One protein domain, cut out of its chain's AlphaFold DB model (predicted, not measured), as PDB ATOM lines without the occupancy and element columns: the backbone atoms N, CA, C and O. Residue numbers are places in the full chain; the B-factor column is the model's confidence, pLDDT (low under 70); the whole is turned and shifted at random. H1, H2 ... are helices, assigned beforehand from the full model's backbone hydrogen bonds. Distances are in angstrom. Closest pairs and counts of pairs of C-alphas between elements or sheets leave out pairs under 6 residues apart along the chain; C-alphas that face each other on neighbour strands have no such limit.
ATOM      1  N   LYS A 434     290.492 188.322 297.379       93.62
ATOM      2  CA  LYS A 434     291.423 189.244 296.698       93.62
ATOM      3  C   LYS A 434     292.523 188.483 295.949       93.62
ATOM      4  O   LYS A 434     292.829 188.829 294.813       93.62
ATOM      5  N   LEU A 435     293.102 187.441 296.555       95.06
ATOM      6  CA  LEU A 435     294.153 186.628 295.937       95.06
ATOM      7  C   LEU A 435     293.628 185.802 294.750       95.06
ATOM      8  O   LEU A 435     294.299 185.736 293.720       95.06
ATOM      9  N   LYS A 436     292.428 185.215 294.856       96.25
ATOM     10  CA  LYS A 436     291.750 184.521 293.746       96.25
ATOM     11  C   LYS A 436     291.460 185.490 292.593       96.25
ATOM     12  O   LYS A 436     291.859 185.214 291.465       96.25
ATOM     13  N   LEU A 437     290.896 186.666 292.874       96.50
ATOM     14  CA  LEU A 437     290.646 187.700 291.864       96.50
ATOM     15  C   LEU A 437     291.948 188.224 291.230       96.50
ATOM     16  O   LEU A 437     292.008 188.408 290.019       96.50
ATOM     17  N   ALA A 438     293.027 188.382 292.003       96.06
ATOM     18  CA  ALA A 438     294.344 188.763 291.484       96.06
ATOM     19  C   ALA A 438     295.022 187.656 290.651       96.06
ATOM     20  O   ALA A 438     295.819 187.964 289.761       96.06
ATOM     21  N   LYS A 439     294.725 186.371 290.905       97.38
ATOM     22  CA  LYS A 439     295.106 185.255 290.019       97.38
ATOM     23  C   LYS A 439     294.329 185.337 288.697       97.38
ATOM     24  O   LYS A 439     294.961 185.339 287.644       97.38
ATOM     25  N   VAL A 440     293.004 185.504 288.748       97.75
ATOM     26  CA  VAL A 440     292.140 185.648 287.557       97.75
ATOM     27  C   VAL A 440     292.531 186.870 286.717       97.75
ATOM     28  O   VAL A 440     292.706 186.745 285.510       97.75
ATOM     29  N   ALA A 441     292.772 188.030 287.334       97.69
ATOM     30  CA  ALA A 441     293.181 189.245 286.625       97.69
ATOM     31  C   ALA A 441     294.551 189.111 285.932       97.69
ATOM     32  O   ALA A 441     294.766 189.709 284.878       97.69
ATOM     33  N   ARG A 442     295.479 188.317 286.485       98.00
ATOM     34  CA  ARG A 442     296.742 187.979 285.806       98.00
ATOM     35  C   ARG A 442     296.528 186.987 284.666       98.00
ATOM     36  O   ARG A 442     297.064 187.212 283.591       98.00
ATOM     37  N   LEU A 443     295.706 185.955 284.860       98.25
ATOM     38  CA  LEU A 443     295.359 185.012 283.792       98.25
ATOM     39  C   LEU A 443     294.688 185.727 282.606       98.25
ATOM     40  O   LEU A 443     295.119 185.549 281.474       98.25
ATOM     41  N   ALA A 444     293.719 186.608 282.863       98.06
ATOM     42  CA  ALA A 444     293.047 187.402 281.833       98.06
ATOM     43  C   ALA A 444     294.013 188.327 281.064       98.06
ATOM     44  O   ALA A 444     293.896 188.463 279.847       98.06
ATOM     45  N   ARG A 445     295.005 188.926 281.743       97.62
ATOM     46  CA  ARG A 445     296.078 189.693 281.080       97.62
ATOM     47  C   ARG A 445     296.962 188.799 280.215       97.62
ATOM     48  O   ARG A 445     297.216 189.159 279.074       97.62
ATOM     49  N   ASN A 446     297.385 187.642 280.720       97.38
ATOM     50  CA  ASN A 446     298.222 186.704 279.969       97.38
ATOM     51  C   ASN A 446     297.494 186.165 278.727       97.38
ATOM     52  O   ASN A 446     298.088 186.119 277.656       97.38
ATOM     53  N   LEU A 447     296.204 185.832 278.845       97.88
ATOM     54  CA  LEU A 447     295.360 185.439 277.713       97.88
ATOM     55  C   LEU A 447     295.206 186.582 276.702       97.88
ATOM     56  O   LEU A 447     295.384 186.356 275.510       97.88
ATOM     57  N   LYS A 448     294.964 187.823 277.152       97.50
ATOM     58  CA  LYS A 448     294.915 188.989 276.252       97.50
ATOM     59  C   LYS A 448     296.246 189.226 275.530       97.50
ATOM     60  O   LYS A 448     296.231 189.529 274.344       97.50
ATOM     61  N   ILE A 449     297.383 189.073 276.214       96.69
ATOM     62  CA  ILE A 449     298.712 189.167 275.590       96.69
ATOM     63  C   ILE A 449     298.868 188.069 274.533       96.69
ATOM     64  O   ILE A 449     299.159 188.395 273.391       96.69
ATOM     65  N   MET A 450     298.591 186.808 274.885       96.38
ATOM     66  CA  MET A 450     298.692 185.648 273.990       96.38
ATOM     67  C   MET A 450     297.831 185.802 272.724       96.38
ATOM     68  O   MET A 450     298.320 185.581 271.617       96.38
ATOM     69  N   ILE A 451     296.575 186.238 272.882       96.44
ATOM     70  CA  ILE A 451     295.654 186.519 271.771       96.44
ATOM     71  C   ILE A 451     296.198 187.662 270.908       96.44
ATOM     72  O   ILE A 451     296.306 187.503 269.695       96.44
ATOM     73  N   ASN A 452     296.607 188.784 271.510       94.25
ATOM     74  CA  ASN A 452     297.159 189.918 270.768       94.25
ATOM     75  C   ASN A 452     298.440 189.548 269.998       94.25
ATOM     76  O   ASN A 452     298.585 189.954 268.849       94.25
ATOM     77  N   THR A 453     299.348 188.760 270.583       93.88
ATOM     78  CA  THR A 453     300.558 188.283 269.889       93.88
ATOM     79  C   THR A 453     300.227 187.300 268.769       93.88
ATOM     80  O   THR A 453     300.828 187.384 267.703       93.88
ATOM     81  N   GLY A 454     299.241 186.415 268.960       91.94
ATOM     82  CA  GLY A 454     298.791 185.487 267.919       91.94
ATOM     83  C   GLY A 454     298.122 186.198 266.738       91.94
ATOM     84  O   GLY A 454     298.397 185.866 265.588       91.94
ATOM     85  N   LEU A 455     297.297 187.215 267.008       90.50
ATOM     86  CA  LEU A 455     296.711 188.072 265.973       90.50
ATOM     87  C   LEU A 455     297.783 188.893 265.244       90.50
ATOM     88  O   LEU A 455     297.777 188.930 264.018       90.50
ATOM     89  N   SER A 456     298.737 189.483 265.974       92.50
ATOM     90  CA  SER A 456     299.843 190.236 265.369       92.50
ATOM     91  C   SER A 456     300.717 189.356 264.476       92.50
ATOM     92  O   SER A 456     301.075 189.789 263.389       92.50
ATOM     93  N   ALA A 457     301.029 188.122 264.889       91.25
ATOM     94  CA  ALA A 457     301.824 187.198 264.080       91.25
ATOM     95  C   ALA A 457     301.076 186.736 262.815       91.25
ATOM     96  O   ALA A 457     301.685 186.590 261.757       91.25
ATOM     97  N   LYS A 458     299.748 186.549 262.891       90.31
ATOM     98  CA  LYS A 458     298.915 186.265 261.710       90.31
ATOM     99  C   LYS A 458     298.876 187.445 260.736       90.31
ATOM    100  O   LYS A 458     299.020 187.223 259.536       90.31
ATOM    101  N   GLN A 459     298.732 188.674 261.239       93.50
ATOM    102  CA  GLN A 459     298.802 189.880 260.409       93.50
ATOM    103  C   GLN A 459     300.183 190.015 259.755       93.50
ATOM    104  O   GLN A 459     300.266 190.145 258.541       93.50
ATOM    105  N   GLU A 460     301.263 189.866 260.527       94.06
ATOM    106  CA  GLU A 460     302.633 189.966 260.018       94.06
ATOM    107  C   GLU A 460     302.922 188.937 258.910       94.06
ATOM    108  O   GLU A 460     303.549 189.274 257.907       94.06
ATOM    109  N   LYS A 461     302.432 187.695 259.037       93.25
ATOM    110  CA  LYS A 461     302.518 186.700 257.953       93.25
ATOM    111  C   LYS A 461     301.767 187.138 256.694       93.25
ATOM    112  O   LYS A 461     302.308 186.992 255.600       93.25
ATOM    113  N   ALA A 462     300.558 187.682 256.835       93.38
ATOM    114  CA  ALA A 462     299.783 188.185 255.703       93.38
ATOM    115  C   ALA A 462     300.487 189.370 255.016       93.38
ATOM    116  O   ALA A 462     300.605 189.378 253.791       93.38
ATOM    117  N   ASP A 463     301.028 190.314 255.789       95.75
ATOM    118  CA  ASP A 463     301.779 191.467 255.281       95.75
ATOM    119  C   ASP A 463     303.050 191.019 254.537       95.75
ATOM    120  O   ASP A 463     303.301 191.451 253.409       95.75
ATOM    121  N   ARG A 464     303.817 190.082 255.119       95.94
ATOM    122  CA  ARG A 464     304.988 189.450 254.480       95.94
ATOM    123  C   ARG A 464     304.614 188.748 253.172       95.94
ATOM    124  O   ARG A 464     305.323 188.909 252.181       95.94
ATOM    125  N   PHE A 465     303.503 188.009 253.143       95.88
ATOM    126  CA  PHE A 465     303.019 187.331 251.938       95.88
ATOM    127  C   PHE A 465     302.663 188.336 250.832       95.88
ATOM    128  O   PHE A 465     303.140 188.190 249.709       95.88
ATOM    129  N   GLN A 466     301.913 189.403 251.140       96.50
ATOM    130  CA  GLN A 466     301.605 190.444 250.148       96.50
ATOM    131  C   GLN A 466     302.863 191.194 249.679       96.50
ATOM    132  O   GLN A 466     302.977 191.511 248.495       96.50
ATOM    133  N   GLN A 467     303.839 191.433 250.561       97.50
ATOM    134  CA  GLN A 467     305.105 192.075 250.199       97.50
ATOM    135  C   GLN A 467     305.947 191.209 249.245       97.50
ATOM    136  O   GLN A 467     306.421 191.715 248.230       97.50
ATOM    137  N   ILE A 468     306.099 189.908 249.518       96.62
ATOM    138  CA  ILE A 468     306.810 188.988 248.612       96.62
ATOM    139  C   ILE A 468     306.047 188.854 247.284       96.62
ATOM    140  O   ILE A 468     306.658 188.887 246.218       96.62
ATOM    141  N   LYS A 469     304.713 188.775 247.325       96.31
ATOM    142  CA  LYS A 469     303.845 188.720 246.139       96.31
ATOM    143  C   LYS A 469     303.981 189.968 245.254       96.31
ATOM    144  O   LYS A 469     304.068 189.842 244.035       96.31
ATOM    145  N   LYS A 470     304.071 191.161 245.857       96.12
ATOM    146  CA  LYS A 470     304.370 192.418 245.153       96.12
ATOM    147  C   LYS A 470     305.761 192.393 244.516       96.12
ATOM    148  O   LYS A 470     305.897 192.757 243.353       96.12
ATOM    149  N   GLU A 471     306.772 191.932 245.250       96.44
ATOM    150  CA  GLU A 471     308.150 191.827 244.754       96.44
ATOM    151  C   GLU A 471     308.250 190.869 243.553       96.44
ATOM    152  O   GLU A 471     308.862 191.217 242.548       96.44
ATOM    153  N   VAL A 472     307.567 189.718 243.600       95.38
ATOM    154  CA  VAL A 472     307.434 188.786 242.464       95.38
ATOM    155  C   VAL A 472     306.807 189.483 241.248       95.38
ATOM    156  O   VAL A 472     307.356 189.392 240.150       95.38
ATOM    157  N   ALA A 473     305.718 190.239 241.423       94.12
ATOM    158  CA  ALA A 473     305.087 190.980 240.327       94.12
ATOM    159  C   ALA A 473     306.013 192.062 239.724       94.12
ATOM    160  O   ALA A 473     306.114 192.177 238.503       94.12
ATOM    161  N   GLU A 474     306.744 192.816 240.550       93.94
ATOM    162  CA  GLU A 474     307.723 193.817 240.090       93.94
ATOM    163  C   GLU A 474     308.931 193.165 239.390       93.94
ATOM    164  O   GLU A 474     309.411 193.666 238.366       93.94
ATOM    165  N   MET A 475     309.383 192.002 239.866       93.62
ATOM    166  CA  MET A 475     310.408 191.193 239.201       93.62
ATOM    167  C   MET A 475     309.944 190.684 237.830       93.62
ATOM    168  O   MET A 475     310.752 190.641 236.905       93.62
ATOM    169  N   ILE A 476     308.669 190.324 237.671       91.50
ATOM    170  CA  ILE A 476     308.102 189.872 236.392       91.50
ATOM    171  C   ILE A 476     307.951 191.046 235.420       91.50
ATOM    172  O   ILE A 476     308.448 190.969 234.295       91.50
ATOM    173  N   MET A 477     307.370 192.164 235.868       86.88
ATOM    174  CA  MET A 477     307.213 193.386 235.064       86.88
ATOM    175  C   MET A 477     308.550 193.923 234.535       86.88
ATOM    176  O   MET A 477     308.629 194.349 233.389       86.88
ATOM    177  N   THR A 478     309.623 193.850 235.328       86.69
ATOM    178  CA  THR A 478     310.976 194.266 234.900       86.69
ATOM    179  C   THR A 478     311.669 193.286 233.945       86.69
ATOM    180  O   THR A 478     312.676 193.644 233.332       86.69
ATOM    181  N   SER A 514     312.219 183.271 230.168       68.19
ATOM    182  CA  SER A 514     312.922 182.325 231.031       68.19
ATOM    183  C   SER A 514     312.812 182.780 232.481       68.19
ATOM    184  O   SER A 514     313.270 183.875 232.808       68.19
ATOM    185  N   MET A 515     312.263 181.930 233.348       85.38
ATOM    186  CA  MET A 515     312.389 182.116 234.793       85.38
ATOM    187  C   MET A 515     313.875 182.026 235.168       85.38
ATOM    188  O   MET A 515     314.528 181.034 234.847       85.38
ATOM    189  N   ASP A 516     314.420 183.052 235.812       91.06
ATOM    190  CA  ASP A 516     315.758 183.030 236.399       91.06
ATOM    191  C   ASP A 516     315.709 182.500 237.836       91.06
ATOM    192  O   ASP A 516     314.702 182.642 238.529       91.06
ATOM    193  N   ALA A 517     316.821 181.928 238.305       93.88
ATOM    194  CA  ALA A 517     316.908 181.299 239.625       93.88
ATOM    195  C   ALA A 517     316.452 182.220 240.777       93.88
ATOM    196  O   ALA A 517     315.812 181.749 241.710       93.88
ATOM    197  N   VAL A 518     316.708 183.531 240.686       94.81
ATOM    198  CA  VAL A 518     316.304 184.506 241.716       94.81
ATOM    199  C   VAL A 518     314.779 184.654 241.786       94.81
ATOM    200  O   VAL A 518     314.219 184.746 242.875       94.81
ATOM    201  N   LEU A 519     314.091 184.648 240.639       94.94
ATOM    202  CA  LEU A 519     312.628 184.699 240.583       94.94
ATOM    203  C   LEU A 519     311.996 183.355 240.974       94.94
ATOM    204  O   LEU A 519     311.007 183.345 241.700       94.94
ATOM    205  N   GLU A 520     312.590 182.230 240.567       95.50
ATOM    206  CA  GLU A 520     312.196 180.899 241.055       95.50
ATOM    207  C   GLU A 520     312.269 180.809 242.585       95.50
ATOM    208  O   GLU A 520     311.323 180.341 243.215       95.50
ATOM    209  N   ASP A 521     313.369 181.283 243.181       96.25
ATOM    210  CA  ASP A 521     313.565 181.277 244.632       96.25
ATOM    211  C   ASP A 521     312.540 182.173 245.326       96.25
ATOM    212  O   ASP A 521     311.918 181.741 246.293       96.25
ATOM    213  N   LYS A 522     312.257 183.365 244.785       96.44
ATOM    214  CA  LYS A 522     311.248 184.268 245.359       96.44
ATOM    215  C   LYS A 522     309.821 183.711 245.285       96.44
ATOM    216  O   LYS A 522     309.049 183.867 246.230       96.44
ATOM    217  N   ILE A 523     309.474 183.029 244.192       96.19
ATOM    218  CA  ILE A 523     308.201 182.302 244.054       96.19
ATOM    219  C   ILE A 523     308.154 181.114 245.029       96.19
ATOM    220  O   ILE A 523     307.105 180.832 245.606       96.19
ATOM    221  N   CYS A 524     309.286 180.452 245.276       96.75
ATOM    222  CA  CYS A 524     309.373 179.369 246.248       96.75
ATOM    223  C   CYS A 524     309.270 179.848 247.704       96.75
ATOM    224  O   CYS A 524     308.611 179.184 248.499       96.75
ATOM    225  N   ASP A 525     309.852 180.996 248.055       96.50
ATOM    226  CA  ASP A 525     309.698 181.611 249.380       96.50
ATOM    227  C   ASP A 525     308.241 182.049 249.622       96.50
ATOM    228  O   ASP A 525     307.711 181.880 250.722       96.50
ATOM    229  N   LEU A 526     307.561 182.559 248.585       96.88
ATOM    230  CA  LEU A 526     306.131 182.875 248.635       96.88
ATOM    231  C   LEU A 526     305.270 181.621 248.837       96.88
ATOM    232  O   LEU A 526     304.330 181.642 249.629       96.88
ATOM    233  N   TYR A 527     305.596 180.536 248.127       95.75
ATOM    234  CA  TYR A 527     304.944 179.237 248.279       95.75
ATOM    235  C   TYR A 527     305.144 178.671 249.686       95.75
ATOM    236  O   TYR A 527     304.174 178.266 250.321       95.75
ATOM    237  N   ASP A 528     306.383 178.665 250.186       95.00
ATOM    238  CA  ASP A 528     306.701 178.126 251.508       95.00
ATOM    239  C   ASP A 528     305.965 178.911 252.603       95.00
ATOM    240  O   ASP A 528     305.344 178.296 253.463       95.00
ATOM    241  N   LEU A 529     305.937 180.249 252.523       94.75
ATOM    242  CA  LEU A 529     305.171 181.099 253.444       94.75
ATOM    243  C   LEU A 529     303.649 180.897 253.327       94.75
ATOM    244  O   LEU A 529     302.944 181.045 254.324       94.75
ATOM    245  N   PHE A 530     303.133 180.559 252.141       93.44
ATOM    246  CA  PHE A 530     301.712 180.255 251.945       93.44
ATOM    247  C   PHE A 530     301.307 178.942 252.613       93.44
ATOM    248  O   PHE A 530     300.261 178.901 253.251       93.44
ATOM    249  N   VAL A 531     302.123 177.886 252.501       92.81
ATOM    250  CA  VAL A 531     301.830 176.580 253.124       92.81
ATOM    251  C   VAL A 531     302.203 176.508 254.611       92.81
ATOM    252  O   VAL A 531     301.837 175.545 255.281       92.81
ATOM    253  N   GLU A 532     302.897 177.513 255.162       91.12
ATOM    254  CA  GLU A 532     303.386 177.539 256.551       91.12
ATOM    255  C   GLU A 532     302.260 177.727 257.597       91.12
ATOM    256  O   GLU A 532     302.108 178.788 258.223       91.12
ATOM    257  N   GLY A 533     301.489 176.661 257.815       80.56
ATOM    258  CA  GLY A 533     300.323 176.622 258.701       80.56
ATOM    259  C   GLY A 533     298.985 176.486 257.971       80.56
ATOM    260  O   GLY A 533     297.968 176.908 258.521       80.56
ATOM    261  N   LEU A 534     298.989 175.933 256.754       87.94
ATOM    262  CA  LEU A 534     297.803 175.336 256.139       87.94
ATOM    263  C   LEU A 534     297.666 173.866 256.558       87.94
ATOM    264  O   LEU A 534     298.660 173.217 256.882       87.94
ATOM    265  N   ASP A 535     296.438 173.350 256.520       84.62
ATOM    266  CA  ASP A 535     296.145 171.933 256.764       84.62
ATOM    267  C   ASP A 535     296.555 171.074 255.553       84.62
ATOM    268  O   ASP A 535     296.600 171.574 254.424       84.62
ATOM    269  N   GLU A 536     296.816 169.781 255.759       81.12
ATOM    270  CA  GLU A 536     297.336 168.863 254.725       81.12
ATOM    271  C   GLU A 536     296.388 168.744 253.508       81.12
ATOM    272  O   GLU A 536     296.842 168.766 252.363       81.12
ATOM    273  N   ASP A 537     295.069 168.808 253.729       83.06
ATOM    274  CA  ASP A 537     294.026 168.837 252.686       83.06
ATOM    275  C   ASP A 537     293.975 170.142 251.853       83.06
ATOM    276  O   ASP A 537     293.133 170.304 250.963       83.06
ATOM    277  N   SER A 538     294.867 171.115 252.086       88.69
ATOM    278  CA  SER A 538     294.831 172.436 251.428       88.69
ATOM    279  C   SER A 538     295.247 172.442 249.947       88.69
ATOM    280  O   SER A 538     295.427 173.509 249.351       88.69
ATOM    281  N   GLY A 539     295.318 171.277 249.298       89.69
ATOM    282  CA  GLY A 539     295.562 171.115 247.860       89.69
ATOM    283  C   GLY A 539     294.753 172.060 246.946       89.69
ATOM    284  O   GLY A 539     295.351 172.675 246.060       89.69
ATOM    285  N   PRO A 540     293.433 172.277 247.142       92.94
ATOM    286  CA  PRO A 540     292.660 173.250 246.359       92.94
ATOM    287  C   PRO A 540     293.147 174.701 246.511       92.94
ATOM    288  O   PRO A 540     293.115 175.480 245.558       92.94
ATOM    289  N   GLN A 541     293.637 175.066 247.697       92.81
ATOM    290  CA  GLN A 541     294.131 176.409 248.015       92.81
ATOM    291  C   GLN A 541     295.514 176.628 247.382       92.81
ATOM    292  O   GLN A 541     295.770 177.679 246.796       92.81
ATOM    293  N   VAL A 542     296.364 175.597 247.392       93.81
ATOM    294  CA  VAL A 542     297.651 175.569 246.678       93.81
ATOM    295  C   VAL A 542     297.457 175.635 245.156       93.81
ATOM    296  O   VAL A 542     298.123 176.421 244.483       93.81
ATOM    297  N   ARG A 543     296.491 174.892 244.596       93.88
ATOM    298  CA  ARG A 543     296.116 174.994 243.171       93.88
ATOM    299  C   ARG A 543     295.673 176.422 242.813       93.88
ATOM    300  O   ARG A 543     296.091 176.944 241.779       93.88
ATOM    301  N   LYS A 544     294.905 177.087 243.688       94.88
ATOM    302  CA  LYS A 544     294.517 178.500 243.528       94.88
ATOM    303  C   LYS A 544     295.718 179.456 243.572       94.88
ATOM    304  O   LYS A 544     295.750 180.388 242.772       94.88
ATOM    305  N   LEU A 545     296.712 179.220 244.437       95.06
ATOM    306  CA  LEU A 545     297.955 180.006 244.456       95.06
ATOM    307  C   LEU A 545     298.708 179.907 243.119       95.06
ATOM    308  O   LEU A 545     299.161 180.928 242.611       95.06
ATOM    309  N   TYR A 546     298.819 178.717 242.518       95.56
ATOM    310  CA  TYR A 546     299.486 178.567 241.217       95.56
ATOM    311  C   TYR A 546     298.777 179.348 240.099       95.56
ATOM    312  O   TYR A 546     299.451 179.971 239.281       95.56
ATOM    313  N   VAL A 547     297.438 179.366 240.103       94.06
ATOM    314  CA  VAL A 547     296.631 180.175 239.170       94.06
ATOM    315  C   VAL A 547     296.853 181.672 239.400       94.06
ATOM    316  O   VAL A 547     297.074 182.408 238.442       94.06
ATOM    317  N   GLU A 548     296.836 182.130 240.654       94.56
ATOM    318  CA  GLU A 548     297.082 183.539 240.991       94.56
ATOM    319  C   GLU A 548     298.512 183.981 240.627       94.56
ATOM    320  O   GLU A 548     298.711 185.092 240.146       94.56
ATOM    321  N   LEU A 549     299.507 183.102 240.785       94.12
ATOM    322  CA  LEU A 549     300.886 183.378 240.376       94.12
ATOM    323  C   LEU A 549     301.039 183.446 238.854       94.12
ATOM    324  O   LEU A 549     301.718 184.341 238.358       94.12
ATOM    325  N   ALA A 550     300.395 182.547 238.105       92.62
ATOM    326  CA  ALA A 550     300.434 182.572 236.644       92.62
ATOM    327  C   ALA A 550     299.828 183.867 236.060       92.62
ATOM    328  O   ALA A 550     300.303 184.347 235.032       92.62
ATOM    329  N   GLN A 551     298.852 184.483 236.742       92.75
ATOM    330  CA  GLN A 551     298.227 185.754 236.337       92.75
ATOM    331  C   GLN A 551     299.166 186.975 236.370       92.75
ATOM    332  O   GLN A 551     298.824 188.003 235.791       92.75
ATOM    333  N   PHE A 552     300.351 186.890 236.988       91.56
ATOM    334  CA  PHE A 552     301.354 187.959 236.881       91.56
ATOM    335  C   PHE A 552     302.018 188.043 235.499       91.56
ATOM    336  O   PHE A 552     302.680 189.037 235.199       91.56
ATOM    337  N   TRP A 553     301.833 187.033 234.645       90.31
ATOM    338  CA  TRP A 553     302.298 187.051 233.264       90.31
ATOM    339  C   TRP A 553     301.177 187.417 232.282       90.31
ATOM    340  O   TRP A 553     300.046 186.957 232.440       90.31
ATOM    341  N   PRO A 554     301.493 188.160 231.203       84.44
ATOM    342  CA  PRO A 554     300.605 188.312 230.058       84.44
ATOM    343  C   PRO A 554     300.116 186.958 229.525       84.44
ATOM    344  O   PRO A 554     300.863 185.975 229.496       84.44
ATOM    345  N   SER A 555     298.853 186.929 229.101       81.44
ATOM    346  CA  SER A 555     298.073 185.722 228.820       81.44
ATOM    347  C   SER A 555     298.826 184.662 228.007       81.44
ATOM    348  O   SER A 555     299.162 184.873 226.842       81.44
ATOM    349  N   GLY A 556     299.050 183.495 228.618       74.00
ATOM    350  CA  GLY A 556     299.684 182.338 227.976       74.00
ATOM    351  C   GLY A 556     301.218 182.302 228.013       74.00
ATOM    352  O   GLY A 556     301.794 181.356 227.482       74.00
ATOM    353  N   LEU A 557     301.897 183.275 228.640       83.44
ATOM    354  CA  LEU A 557     303.358 183.227 228.836       83.44
ATOM    355  C   LEU A 557     303.801 182.381 230.044       83.44
ATOM    356  O   LEU A 557     304.970 182.001 230.114       83.44
ATOM    357  N   MET A 558     302.894 182.074 230.975       91.19
ATOM    358  CA  MET A 558     303.135 181.190 232.120       91.19
ATOM    359  C   MET A 558     301.894 180.342 232.409       91.19
ATOM    360  O   MET A 558     300.767 180.810 232.254       91.19
ATOM    361  N   ASP A 559     302.106 179.098 232.835       91.44
ATOM    362  CA  ASP A 559     301.061 178.143 233.203       91.44
ATOM    363  C   ASP A 559     301.224 177.657 234.652       91.44
ATOM    364  O   ASP A 559     302.307 177.740 235.237       91.44
ATOM    365  N   ASN A 560     300.163 177.084 235.226       94.00
ATOM    366  CA  ASN A 560     300.163 176.562 236.600       94.00
ATOM    367  C   ASN A 560     301.287 175.532 236.833       94.00
ATOM    368  O   ASN A 560     301.927 175.524 237.886       94.00
ATOM    369  N   HIS A 561     301.574 174.685 235.837       93.81
ATOM    370  CA  HIS A 561     302.671 173.723 235.923       93.81
ATOM    371  C   HIS A 561     304.034 174.399 235.734       93.81
ATOM    372  O   HIS A 561     305.024 173.904 236.257       93.81
ATOM    373  N   GLY A 562     304.118 175.536 235.041       93.19
ATOM    374  CA  GLY A 562     305.304 176.389 234.972       93.19
ATOM    375  C   GLY A 562     305.694 176.913 236.349       93.19
ATOM    376  O   GLY A 562     306.859 176.786 236.734       93.19
ATOM    377  N   ILE A 563     304.705 177.370 237.123       95.31
ATOM    378  CA  ILE A 563     304.868 177.736 238.536       95.31
ATOM    379  C   ILE A 563     305.289 176.518 239.378       95.31
ATOM    380  O   ILE A 563     306.318 176.594 240.052       95.31
ATOM    381  N   LYS A 564     304.590 175.369 239.287       95.62
ATOM    382  CA  LYS A 564     304.984 174.132 240.007       95.62
ATOM    383  C   LYS A 564     306.433 173.733 239.682       95.62
ATOM    384  O   LYS A 564     307.237 173.552 240.590       95.62
ATOM    385  N   ARG A 565     306.803 173.675 238.396       95.31
ATOM    386  CA  ARG A 565     308.162 173.340 237.923       95.31
ATOM    387  C   ARG A 565     309.220 174.337 238.418       95.31
ATOM    388  O   ARG A 565     310.332 173.914 238.720       95.31
ATOM    389  N   ALA A 566     308.907 175.633 238.495       95.56
ATOM    390  CA  ALA A 566     309.813 176.646 239.046       95.56
ATOM    391  C   ALA A 566     310.069 176.426 240.548       95.56
ATOM    392  O   ALA A 566     311.221 176.431 240.978       95.56
ATOM    393  N   ILE A 567     309.014 176.142 241.318       96.44
ATOM    394  CA  ILE A 567     309.105 175.818 242.750       96.44
ATOM    395  C   ILE A 567     309.917 174.534 242.959       96.44
ATOM    396  O   ILE A 567     310.824 174.527 243.786       96.44
ATOM    397  N   CYS A 568     309.681 173.477 242.174       95.75
ATOM    398  CA  CYS A 568     310.483 172.248 242.231       95.75
ATOM    399  C   CYS A 568     311.981 172.522 241.994       95.75
ATOM    400  O   CYS A 568     312.808 172.086 242.792       95.75
ATOM    401  N   ARG A 569     312.347 173.312 240.969       96.38
ATOM    402  CA  ARG A 569     313.756 173.676 240.708       96.38
ATOM    403  C   ARG A 569     314.379 174.504 241.838       96.38
ATOM    404  O   ARG A 569     315.527 174.256 242.197       96.38
ATOM    405  N   ALA A 570     313.638 175.439 242.433       97.38
ATOM    406  CA  ALA A 570     314.096 176.197 243.600       97.38
ATOM    407  C   ALA A 570     314.278 175.313 244.847       97.38
ATOM    408  O   ALA A 570     315.282 175.428 245.556       97.38
ATOM    409  N   LYS A 571     313.349 174.383 245.108       96.50
ATOM    410  CA  LYS A 571     313.485 173.405 246.198       96.50
ATOM    411  C   LYS A 571     314.690 172.496 245.987       96.50
ATOM    412  O   LYS A 571     315.456 172.338 246.932       96.50
ATOM    413  N   GLU A 572     314.932 172.017 244.769       95.69
ATOM    414  CA  GLU A 572     316.106 171.192 244.473       95.69
ATOM    415  C   GLU A 572     317.418 171.972 244.640       95.69
ATOM    416  O   GLU A 572     318.322 171.530 245.347       95.69
ATOM    417  N   ARG A 573     317.514 173.201 244.113       95.19
ATOM    418  CA  ARG A 573     318.698 174.052 244.334       95.19
ATOM    419  C   ARG A 573     318.965 174.292 245.828       95.19
ATOM    420  O   ARG A 573     320.124 174.259 246.247       95.19
ATOM    421  N   ARG A 574     317.924 174.462 246.655       94.25
ATOM    422  CA  ARG A 574     318.062 174.566 248.122       94.25
ATOM    423  C   ARG A 574     318.414 173.213 248.783       94.25
ATOM    424  O   ARG A 574     319.244 173.215 249.694       94.25
ATOM    425  N   ARG A 575     317.899 172.070 248.296       94.31
ATOM    426  CA  ARG A 575     318.258 170.695 248.725       94.31
ATOM    427  C   ARG A 575     319.751 170.422 248.491       94.31
ATOM    428  O   ARG A 575     320.463 170.111 249.448       94.31
ATOM    429  N   VAL A 576     320.255 170.646 247.273       93.94
ATOM    430  CA  VAL A 576     321.682 170.497 246.913       93.94
ATOM    431  C   VAL A 576     322.581 171.383 247.780       93.94
ATOM    432  O   VAL A 576     323.590 170.911 248.308       93.94
ATOM    433  N   MET A 577     322.221 172.656 247.981       90.44
ATOM    434  CA  MET A 577     323.003 173.568 248.829       90.44
ATOM    435  C   MET A 577     323.015 173.135 250.301       90.44
ATOM    436  O   MET A 577     324.064 173.191 250.946       90.44
ATOM    437  N   TYR A 578     321.892 172.642 250.832       91.31
ATOM    438  CA  TYR A 578     321.835 172.076 252.180       91.31
ATOM    439  C   TYR A 578     322.720 170.827 252.314       91.31
ATOM    440  O   TYR A 578     323.509 170.747 253.257       91.31
ATOM    441  N   ILE A 579     322.658 169.888 251.362       92.06
ATOM    442  CA  ILE A 579     323.502 168.679 251.350       92.06
ATOM    443  C   ILE A 579     324.986 169.063 251.279       92.06
ATOM    444  O   ILE A 579     325.775 168.612 252.112       92.06
ATOM    445  N   ARG A 580     325.367 169.965 250.365       90.62
ATOM    446  CA  ARG A 580     326.738 170.485 250.247       90.62
ATOM    447  C   ARG A 580     327.230 171.092 251.562       90.62
ATOM    448  O   ARG A 580     328.306 170.731 252.034       90.62
ATOM    449  N   ASN A 581     326.437 171.953 252.196       87.50
ATOM    450  CA  ASN A 581     326.806 172.586 253.465       87.50
ATOM    451  C   ASN A 581     326.871 171.574 254.626       87.50
ATOM    452  O   ASN A 581     327.729 171.692 255.503       87.50
ATOM    453  N   LYS A 582     326.025 170.538 254.619       88.69
ATOM    454  CA  LYS A 582     326.031 169.418 255.579       88.69
ATOM    455  C   LYS A 582     327.245 168.496 255.411       88.69
ATOM    456  O   LYS A 582     327.707 167.927 256.396       88.69
ATOM    457  N   LEU A 583     327.783 168.370 254.197       84.94
ATOM    458  CA  LEU A 583     329.039 167.660 253.926       84.94
ATOM    459  C   LEU A 583     330.254 168.506 254.333       84.94
ATOM    460  O   LEU A 583     331.091 168.028 255.094       84.94
ATOM    461  N   VAL A 584     330.309 169.782 253.931       83.00
ATOM    462  CA  VAL A 584     331.399 170.715 254.293       83.00
ATOM    463  C   VAL A 584     331.502 170.928 255.810       83.00
ATOM    464  O   VAL A 584     332.600 170.988 256.348       83.00
ATOM    465  N   SER A 585     330.379 170.976 256.535       79.19
ATOM    466  CA  SER A 585     330.385 171.074 258.007       79.19
ATOM    467  C   SER A 585     330.716 169.759 258.729       79.19
ATOM    468  O   SER A 585     331.072 169.790 259.906       79.19
ATOM    469  N   ARG A 586     330.641 168.607 258.046       75.00
ATOM    470  CA  ARG A 586     331.124 167.308 258.555       75.00
ATOM    471  C   ARG A 586     332.601 167.068 258.251       75.00
ATOM    472  O   ARG A 586     333.271 166.410 259.042       75.00
ATOM    473  N   PHE A 587     333.098 167.620 257.147       72.12
ATOM    474  CA  PHE A 587     334.492 167.546 256.719       72.12
ATOM    475  C   PHE A 587     335.048 168.955 256.450       72.12
ATOM    476  O   PHE A 587     335.292 169.305 255.293       72.12
TER     477      PHE A 587
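Overview. This is residues 434 to 478 and 514 to 587 of the 590 residues of the protein "HUN domain-containing protein" of Populus trichocarpa (UniProt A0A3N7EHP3). The model is a small compact body of helices from which two arms stick out, making roughly an L with the body at its corner. The long arm is residues 434 to 460 of H1; H2 packs on the rest of H1, H4 crosses H2, H3 packs on the beginning of H4, and residues 575 to 587 make the shorter arm. The printed part has 119 residues with four named helices, H1, H2, H3 and H4 along the chain, and no named strand, an all helix domain. It is only just extended, close to loose, with a radius of gyration of the C-alphas of 20.5 A and spans of 69 by 48 by 30 A.

Arrangement. H1, residues 434 to 477, touches H2, residues 517 to 531, with residues 461 to 475 alone. Their closest C-alphas, of Ile 468 and Leu 526, are 6.2 A apart, at a shallow tilt of 31 degrees, opposite ways. H4, residues 560 to 584, touches H2 with residues 563 to 571 alone, about perpendicular at 82 degrees; the closest C-alphas, of Cys 524 and Ile 567, are 5.0 A apart. H3, residues 539 to 550, touches residues 560 to 564 of H4, about perpendicular at 79 degrees, closest at the C-alphas of Tyr 546 and Asn 560, 5.1 A. H2 and H3 are close but not clearly touching, 7.7 A between the C-alphas of Val 531 and Val 542. H1 and H4 are apart. In H1, H2, H3 and H4 every O i to N i+4 pair is within hydrogen-bond range.

Along the chain. H1 runs 63.8 A from C-alpha 434 at (291.423, 189.244, 296.698). H2 measures 20.8 A, H3 16.8 A. H4 runs 36.4 A to C-alpha 584 at (331.399, 170.715, 254.293).

Size, cuts and confidence. The body without the free stretches spans 33 by 26 by 24 A. Residues 479 to 513 are not printed; C-alphas 478 and 514 are 12.7 A apart across the cut. The links H2 to H3 and H3 to H4 are short. Residue 514 alone has pLDDT under 70.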